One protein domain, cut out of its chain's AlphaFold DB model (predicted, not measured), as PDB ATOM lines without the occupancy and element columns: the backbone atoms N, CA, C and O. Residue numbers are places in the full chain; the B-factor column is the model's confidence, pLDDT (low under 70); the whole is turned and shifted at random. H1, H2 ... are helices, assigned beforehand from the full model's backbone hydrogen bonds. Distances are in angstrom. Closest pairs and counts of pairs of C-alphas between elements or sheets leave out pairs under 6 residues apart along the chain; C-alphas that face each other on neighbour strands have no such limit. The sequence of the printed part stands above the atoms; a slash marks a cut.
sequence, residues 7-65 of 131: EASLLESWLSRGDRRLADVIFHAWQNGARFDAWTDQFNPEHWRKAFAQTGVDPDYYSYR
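AT A GLANCE: This is residues 7 to 65 of the 131 residues of an uncharacterized protein of Anaerolineaceae bacterium (UniProt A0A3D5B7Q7). Two helices, H2 and H3, cross closely and make the core, and a second, looser pair, H1 with the very short H4, sits to one side of it. A long loop, residues 33 to 44, swings out from the end of H2 and folds back to H3, making one end of the longest axis. The printed part has 59 residues with four named helices, in the order H1, H2, H3, H4, and no named strand; the class is all helix. It is compact, with a radius of gyration of the C-alphas of 10.5 A and spans of 29 by 21 by 15 A.

HOW THE PARTS SIT: H2, residues 22 to 32, touches H3, residues 45 to 55, at a steep tilt of 58 degrees, opposite ways; their closest C-alphas, those of His 28 and Ala 51, are 5.0 A apart. H1, residues 7 to 16, only just touches H3, with 3 pairs of C-alphas within 8 A, the closest being those of Glu 7 and Pro 45 at 6.5 A. H1 and H2 are close but not clearly touching: their closest C-alphas, those of Leu 15 and Leu 22, are 7.6 A apart. H4, residues 60 to 63, touches H1, the closest C-alphas being those of Trp 14 and Tyr 62 at 5.4 A. H4 is apart from H2 and from H3. In H1, H2 and H3 every O i to N i+4 pair is within hydrogen-bond range; H4 is too short for such a pair.

IN THESE COORDINATES: From first to last C-alpha, H2 measures 14.9 A, H3 15.7 A, H1 14.2 A and H4 5.0 A. H1 begins at C-alpha 7, (44.607, -21.855, -15.065). H2 begins at C-alpha 22, (48.193, -22.658, 1.556), and H4 ends at C-alpha 63, (53.138, -17.453, -9.124).

THE WHOLE: The two C-alphas farthest apart, those of Asp 41 and Arg 65, are 29.5 A apart. The link from H2 to H3, 12 residues, is long; those from H1 to H2 and from H3 to H4 are tight. The printed part has no cut, its mean pLDDT is 95.8, and no printed residue is under 70.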
ATOM      1  N   GLU A   7      45.168 -21.771 -16.418       92.88
ATOM      2  CA  GLU A   7      44.607 -21.855 -15.065       92.88
ATOM      3  C   GLU A   7      45.099 -23.108 -14.319       92.88
ATOM      4  O   GLU A   7      45.327 -23.064 -13.112       92.88
ATOM      5  N   ALA A   8      45.327 -24.216 -15.031       92.06
ATOM      6  CA  ALA A   8      45.896 -25.423 -14.430       92.06
ATOM      7  C   ALA A   8      47.367 -25.201 -14.047       92.06
ATOM      8  O   ALA A   8      47.792 -25.585 -12.961       92.06
ATOM      9  N   SER A   9      48.132 -24.491 -14.884       92.94
ATOM     10  CA  SER A   9      49.509 -24.102 -14.552       92.94
ATOM     11  C   SER A   9      49.587 -23.156 -13.349       92.94
ATOM     12  O   SER A   9      50.539 -23.231 -12.570       92.94
ATOM     13  N   LEU A  10      48.588 -22.288 -13.154       95.12
ATOM     14  CA  LEU A  10      48.482 -21.481 -11.935       95.12
ATOM     15  C   LEU A  10      48.258 -22.362 -10.704       95.12
ATOM     16  O   LEU A  10      48.962 -22.187  -9.710       95.12
ATOM     17  N   LEU A  11      47.361 -23.349 -10.787       95.88
ATOM     18  CA  LEU A  11      47.136 -24.295  -9.695       95.88
ATOM     19  C   LEU A  11      48.409 -25.071  -9.326       95.88
ATOM     20  O   LEU A  11      48.773 -25.143  -8.151       95.88
ATOM     21  N   GLU A  12      49.120 -25.598 -10.321       95.12
ATOM     22  CA  GLU A  12      50.408 -26.270 -10.123       95.12
ATOM     23  C   GLU A  12      51.431 -25.345  -9.455       95.12
ATOM     24  O   GLU A  12      52.123 -25.750  -8.518       95.12
ATOM     25  N   SER A  13      51.510 -24.087  -9.896       95.44
ATOM     26  CA  SER A  13      52.393 -23.074  -9.313       95.44
ATOM     27  C   SER A  13      52.070 -22.818  -7.839       95.44
ATOM     28  O   SER A  13      52.976 -22.833  -7.005       95.44
ATOM     29  N   TRP A  14      50.791 -22.650  -7.493       96.81
ATOM     30  CA  TRP A  14      50.363 -22.448  -6.110       96.81
ATOM     31  C   TRP A  14      50.724 -23.644  -5.232       96.81
ATOM     32  O   TRP A  14      51.389 -23.470  -4.214       96.81
ATOM     33  N   LEU A  15      50.348 -24.859  -5.644       95.69
ATOM     34  CA  LEU A  15      50.542 -26.072  -4.845       95.69
ATOM     35  C   LEU A  15      52.018 -26.458  -4.701       95.69
ATOM     36  O   LEU A  15      52.449 -26.827  -3.611       95.69
ATOM     37  N   SER A  16      52.807 -26.345  -5.772       94.00
ATOM     38  CA  SER A  16      54.232 -26.705  -5.748       94.00
ATOM     39  C   SER A  16      55.096 -25.702  -4.983       94.00
ATOM     40  O   SER A  16      56.164 -26.067  -4.491       94.00
ATOM     41  N   ARG A  17      54.645 -24.445  -4.868       94.81
ATOM     42  CA  ARG A  17      55.389 -23.357  -4.208       94.81
ATOM     43  C   ARG A  17      54.759 -22.899  -2.893       94.81
ATOM     44  O   ARG A  17      55.196 -21.891  -2.325       94.81
ATOM     45  N   GLY A  18      53.734 -23.613  -2.438       94.75
ATOM     46  CA  GLY A  18      52.960 -23.309  -1.246       94.75
ATOM     47  C   GLY A  18      53.778 -23.391   0.035       94.75
ATOM     48  O   GLY A  18      54.708 -24.184   0.162       94.75
ATOM     49  N   ASP A  19      53.397 -22.575   1.011       95.38
ATOM     50  CA  ASP A  19      53.813 -22.734   2.401       95.38
ATOM     51  C   ASP A  19      52.610 -23.094   3.281       95.38
ATOM     52  O   ASP A  19      51.527 -23.400   2.781       95.38
ATOM     53  N   ARG A  20      52.789 -23.070   4.607       95.56
ATOM     54  CA  ARG A  20      51.737 -23.442   5.564       95.56
ATOM     55  C   ARG A  20      50.439 -22.649   5.383       95.56
ATOM     56  O   ARG A  20      49.384 -23.189   5.687       95.56
ATOM     57  N   ARG A  21      50.491 -21.419   4.857       96.50
ATOM     58  CA  ARG A  21      49.299 -20.594   4.591       96.50
ATOM     59  C   ARG A  21      48.404 -21.199   3.510       96.50
ATOM     60  O   ARG A  21      47.206 -20.950   3.500       96.50
ATOM     61  N   LEU A  22      48.966 -22.009   2.611       97.62
ATOM     62  CA  LEU A  22      48.193 -22.658   1.556       97.62
ATOM     63  C   LEU A  22      47.307 -23.794   2.092       97.62
ATOM     64  O   LEU A  22      46.369 -24.192   1.410       97.62
ATOM     65  N   ALA A  23      47.549 -24.289   3.311       97.69
ATOM     66  CA  ALA A  23      46.693 -25.305   3.925       97.69
ATOM     67  C   ALA A  23      45.238 -24.821   4.053       97.69
ATOM     68  O   ALA A  23      44.319 -25.540   3.655       97.69
ATOM     69  N   ASP A  24      45.035 -23.583   4.515       98.25
ATOM     70  CA  ASP A  24      43.700 -22.989   4.641       98.25
ATOM     71  C   ASP A  24      43.058 -22.768   3.265       98.25
ATOM     72  O   ASP A  24      41.867 -23.021   3.080       98.25
ATOM     73  N   VAL A  25      43.853 -22.377   2.263       98.50
ATOM     74  CA  VAL A  25      43.380 -22.225   0.877       98.50
ATOM     75  C   VAL A  25      42.892 -23.563   0.325       98.50
ATOM     76  O   VAL A  25      41.796 -23.634  -0.220       98.50
ATOM     77  N   ILE A  26      43.664 -24.640   0.489       98.19
ATOM     78  CA  ILE A  26      43.289 -25.985   0.023       98.19
ATOM     79  C   ILE A  26      42.004 -26.449   0.717       98.19
ATOM     80  O   ILE A  26      41.099 -26.977   0.065       98.19
ATOM     81  N   PHE A  27      41.896 -26.219   2.027       98.44
ATOM     82  CA  PHE A  27      40.701 -26.559   2.794       98.44
ATOM     83  C   PHE A  27      39.457 -25.832   2.264       98.44
ATOM     84  O   PHE A  27      38.442 -26.470   1.972       98.44
ATOM     85  N   HIS A  28      39.544 -24.517   2.063       98.69
ATOM     86  CA  HIS A  28      38.445 -23.730   1.513       98.69
ATOM     87  C   HIS A  28      38.140 -24.067   0.049       98.69
ATOM     88  O   HIS A  28      36.972 -24.096  -0.335       98.69
ATOM     89  N   ALA A  29      39.142 -24.397  -0.770       98.50
ATOM     90  CA  ALA A  29      38.930 -24.830  -2.151       98.50
ATOM     91  C   ALA A  29      38.088 -26.112  -2.196       98.50
ATOM     92  O   ALA A  29      37.096 -26.176  -2.929       98.50
ATOM     93  N   TRP A  30      38.408 -27.091  -1.343       98.12
ATOM     94  CA  TRP A  30      37.604 -28.302  -1.181       98.12
ATOM     95  C   TRP A  30      36.173 -27.994  -0.713       98.12
ATOM     96  O   TRP A  30      35.218 -28.525  -1.288       98.12
ATOM     97  N   GLN A  31      35.997 -27.102   0.273       98.50
ATOM     98  CA  GLN A  31      34.665 -26.659   0.718       98.50
ATOM     99  C   GLN A  31      33.870 -25.982  -0.406       98.50
ATOM    100  O   GLN A  31      32.657 -26.168  -0.506       98.50
ATOM    101  N   ASN A  32      34.550 -25.229  -1.270       98.31
ATOM    102  CA  ASN A  32      33.946 -24.550  -2.409       98.31
ATOM    103  C   ASN A  32      33.573 -25.510  -3.547       98.31
ATOM    104  O   ASN A  32      32.823 -25.094  -4.430       98.31
ATOM    105  N   GLY A  33      34.063 -26.755  -3.534       97.81
ATOM    106  CA  GLY A  33      33.724 -27.795  -4.507       97.81
ATOM    107  C   GLY A  33      34.900 -28.375  -5.293       97.81
ATOM    108  O   GLY A  33      34.668 -29.292  -6.076       97.81
ATOM    109  N   ALA A  34      36.136 -27.907  -5.079       97.31
ATOM    110  CA  ALA A  34      37.318 -28.407  -5.784       97.31
ATOM    111  C   ALA A  34      37.525 -29.909  -5.531       97.31
ATOM    112  O   ALA A  34      37.697 -30.349  -4.386       97.31
ATOM    113  N   ARG A  35      37.450 -30.705  -6.602       95.38
ATOM    114  CA  ARG A  35      37.599 -32.167  -6.612       95.38
ATOM    115  C   ARG A  35      38.053 -32.586  -8.002       95.38
ATOM    116  O   ARG A  35      37.561 -32.053  -8.985       95.38
ATOM    117  N   PHE A  36      38.930 -33.586  -8.074       93.88
ATOM    118  CA  PHE A  36      39.409 -34.132  -9.348       93.88
ATOM    119  C   PHE A  36      40.032 -33.073 -10.284       93.88
ATOM    120  O   PHE A  36      39.962 -33.212 -11.497       93.88
ATOM    121  N   ASP A  37      40.713 -32.057  -9.736       93.38
ATOM    122  CA  ASP A  37      41.296 -30.946 -10.515       93.38
ATOM    123  C   ASP A  37      42.389 -31.373 -11.520       93.38
ATOM    124  O   ASP A  37      42.770 -30.599 -12.392       93.38
ATOM    125  N   ALA A  38      42.884 -32.614 -11.430       88.44
ATOM    126  CA  ALA A  38      43.790 -33.202 -12.419       88.44
ATOM    127  C   ALA A  38      43.087 -33.609 -13.733       88.44
ATOM    128  O   ALA A  38      43.759 -33.856 -14.734       88.44
ATOM    129  N   TRP A  39      41.753 -33.703 -13.741       90.12
ATOM    130  CA  TRP A  39      40.955 -34.007 -14.927       90.12
ATOM    131  C   TRP A  39      40.407 -32.712 -15.524       90.12
ATOM    132  O   TRP A  39      39.636 -31.994 -14.888       90.12
ATOM    133  N   THR A  40      40.801 -32.410 -16.762       84.50
ATOM    134  CA  THR A  40      40.506 -31.132 -17.430       84.50
ATOM    135  C   THR A  40      39.012 -30.798 -17.493       84.50
ATOM    136  O   THR A  40      38.651 -29.628 -17.454       84.50
ATOM    137  N   ASP A  41      38.145 -31.805 -17.590       88.88
ATOM    138  CA  ASP A  41      36.685 -31.663 -17.630       88.88
ATOM    139  C   ASP A  41      36.046 -31.411 -16.252       88.88
ATOM    140  O   ASP A  41      34.888 -31.006 -16.185       88.88
ATOM    141  N   GLN A  42      36.791 -31.631 -15.167       91.75
ATOM    142  CA  GLN A  42      36.349 -31.418 -13.785       91.75
ATOM    143  C   GLN A  42      36.968 -30.164 -13.156       91.75
ATOM    144  O   GLN A  42      36.422 -29.618 -12.196       91.75
ATOM    145  N   PHE A  43      38.094 -29.690 -13.694       94.56
ATOM    146  CA  PHE A  43      38.810 -28.548 -13.146       94.56
ATOM    147  C   PHE A  43      38.002 -27.249 -13.258       94.56
ATOM    148  O   PHE A  43      37.663 -26.789 -14.351       94.56
ATOM    149  N   ASN A  44      37.754 -26.619 -12.108       95.69
ATOM    150  CA  ASN A  44      37.089 -25.325 -12.026       95.69
ATOM    151  C   ASN A  44      37.921 -24.333 -11.184       95.69
ATOM    152  O   ASN A  44      37.906 -24.401  -9.948       95.69
ATOM    153  N   PRO A  45      38.617 -23.372 -11.826       95.44
ATOM    154  CA  PRO A  45      39.508 -22.435 -11.137       95.44
ATOM    155  C   PRO A  45      38.783 -21.492 -10.167       95.44
ATOM    156  O   PRO A  45      39.396 -20.970  -9.235       95.44
ATOM    157  N   GLU A  46      37.470 -21.296 -10.319       97.38
ATOM    158  CA  GLU A  46      36.701 -20.410  -9.443       97.38
ATOM    159  C   GLU A  46      36.618 -20.936  -8.001       97.38
ATOM    160  O   GLU A  46      36.531 -20.139  -7.065       97.38
ATOM    161  N   HIS A  47      36.702 -22.255  -7.782       98.12
ATOM    162  CA  HIS A  47      36.765 -22.819  -6.426       98.12
ATOM    163  C   HIS A  47      38.022 -22.356  -5.677       98.12
ATOM    164  O   HIS A  47      37.948 -22.008  -4.494       98.12
ATOM    165  N   TRP A  48      39.148 -22.294  -6.388       98.00
ATOM    166  CA  TRP A  48      40.440 -21.860  -5.867       98.00
ATOM    167  C   TRP A  48      40.501 -20.344  -5.689       98.00
ATOM    168  O   TRP A  48      40.889 -19.873  -4.624       98.00
ATOM    169  N   ARG A  49      40.031 -19.562  -6.671       97.88
ATOM    170  CA  ARG A  49      39.966 -18.091  -6.562       97.88
ATOM    171  C   ARG A  49      39.132 -17.638  -5.365       97.88
ATOM    172  O   ARG A  49      39.556 -16.760  -4.616       97.88
ATOM    173  N   LYS A  50      37.980 -18.279  -5.131       98.50
ATOM    174  CA  LYS A  50      37.162 -18.030  -3.933       98.50
ATOM    175  C   LYS A  50      37.902 -18.386  -2.647       98.50
ATOM    176  O   LYS A  50      37.802 -17.633  -1.686       98.50
ATOM    177  N   ALA A  51      38.660 -19.480  -2.631       98.62
ATOM    178  CA  ALA A  51      39.431 -19.892  -1.460       98.62
ATOM    179  C   ALA A  51      40.560 -18.908  -1.112       98.62
ATOM    180  O   ALA A  51      40.736 -18.554   0.054       98.62
ATOM    181  N   PHE A  52      41.281 -18.396  -2.114       98.50
ATOM    182  CA  PHE A  52      42.249 -17.314  -1.908       98.50
ATOM    183  C   PHE A  52      41.573 -16.055  -1.348       98.50
ATOM    184  O   PHE A  52      42.024 -15.510  -0.343       98.50
ATOM    185  N   ALA A  53      40.431 -15.650  -1.915       98.44
ATOM    186  CA  ALA A  53      39.670 -14.507  -1.410       98.44
ATOM    187  C   ALA A  53      39.171 -14.703   0.038       98.44
ATOM    188  O   ALA A  53      39.220 -13.769   0.833       98.44
ATOM    189  N   GLN A  54      38.722 -15.910   0.399       98.56
ATOM    190  CA  GLN A  54      38.240 -16.249   1.748       98.56
ATOM    191  C   GLN A  54      39.348 -16.217   2.807       98.56
ATOM    192  O   GLN A  54      39.093 -15.848   3.950       98.56
ATOM    193  N   THR A  55      40.567 -16.601   2.433       98.25
ATOM    194  CA  THR A  55      41.720 -16.670   3.348       98.25
ATOM    195  C   THR A  55      42.536 -15.381   3.390       98.25
ATOM    196  O   THR A  55      43.371 -15.211   4.276       98.25
ATOM    197  N   GLY A  56      42.327 -14.472   2.432       98.06
ATOM    198  CA  GLY A  56      43.131 -13.259   2.276       98.06
ATOM    199  C   GLY A  56      44.566 -13.531   1.812       98.06
ATOM    200  O   GLY A  56      45.418 -12.645   1.892       98.06
ATOM    201  N   VAL A  57      44.856 -14.749   1.346       97.94
ATOM    202  CA  VAL A  57      46.153 -15.105   0.772       97.94
ATOM    203  C   VAL A  57      46.192 -14.624  -0.675       97.94
ATOM    204  O   VAL A  57      45.295 -14.918  -1.460       97.94
ATOM    205  N   ASP A  58      47.251 -13.907  -1.037       97.56
ATOM    206  CA  ASP A  58      47.470 -13.461  -2.410       97.56
ATOM    207  C   ASP A  58      48.008 -14.620  -3.282       97.56
ATOM    208  O   ASP A  58      49.096 -15.136  -2.990       97.56
ATOM    209  N   PRO A  59      47.293 -15.060  -4.338       97.12
ATOM    210  CA  PRO A  59      47.781 -16.101  -5.244       97.12
ATOM    211  C   PRO A  59      49.036 -15.679  -6.027       97.12
ATOM    212  O   PRO A  59      49.871 -16.531  -6.358       97.12
ATOM    213  N   ASP A  60      49.219 -14.383  -6.289       96.38
ATOM    214  CA  ASP A  60      50.324 -13.864  -7.102       96.38
ATOM    215  C   ASP A  60      51.669 -13.985  -6.380       96.38
ATOM    216  O   ASP A  60      52.714 -14.181  -7.015       96.38
ATOM    217  N   TYR A  61      51.638 -13.998  -5.044       95.44
ATOM    218  CA  TYR A  61      52.797 -14.267  -4.195       95.44
ATOM    219  C   TYR A  61      53.502 -15.588  -4.548       95.44
ATOM    220  O   TYR A  61      54.729 -15.685  -4.443       95.44
ATOM    221  N   TYR A  62      52.748 -16.612  -4.962       95.88
ATOM    222  CA  TYR A  62      53.298 -17.926  -5.312       95.88
ATOM    223  C   TYR A  62      53.677 -18.038  -6.795       95.88
ATOM    224  O   TYR A  62      54.611 -18.772  -7.135       95.88
ATOM    225  N   SER A  63      52.988 -17.305  -7.672       95.25
ATOM    226  CA  SER A  63      53.138 -17.453  -9.124       95.25
ATOM    227  C   SER A  63      54.150 -16.508  -9.757       95.25
ATOM    228  O   SER A  63      54.917 -16.954 -10.613       95.25
ATOM    229  N   TYR A  64      54.199 -15.249  -9.321       94.50
ATOM    230  CA  TYR A  64      54.949 -14.202 -10.024       94.50
ATOM    231  C   TYR A  64      56.134 -13.644  -9.240       94.50
ATOM    232  O   TYR A  64      57.013 -13.004  -9.819       94.50
ATOM    233  N   ARG A  65      56.197 -13.884  -7.926       93.75
ATOM    234  CA  ARG A  65      57.283 -13.365  -7.093       93.75
ATOM    235  C   ARG A  65      58.628 -13.995  -7.472       93.75
ATOM    236  O   ARG A  65      58.791 -15.214  -7.426       93.75
TER     237      ARG A  65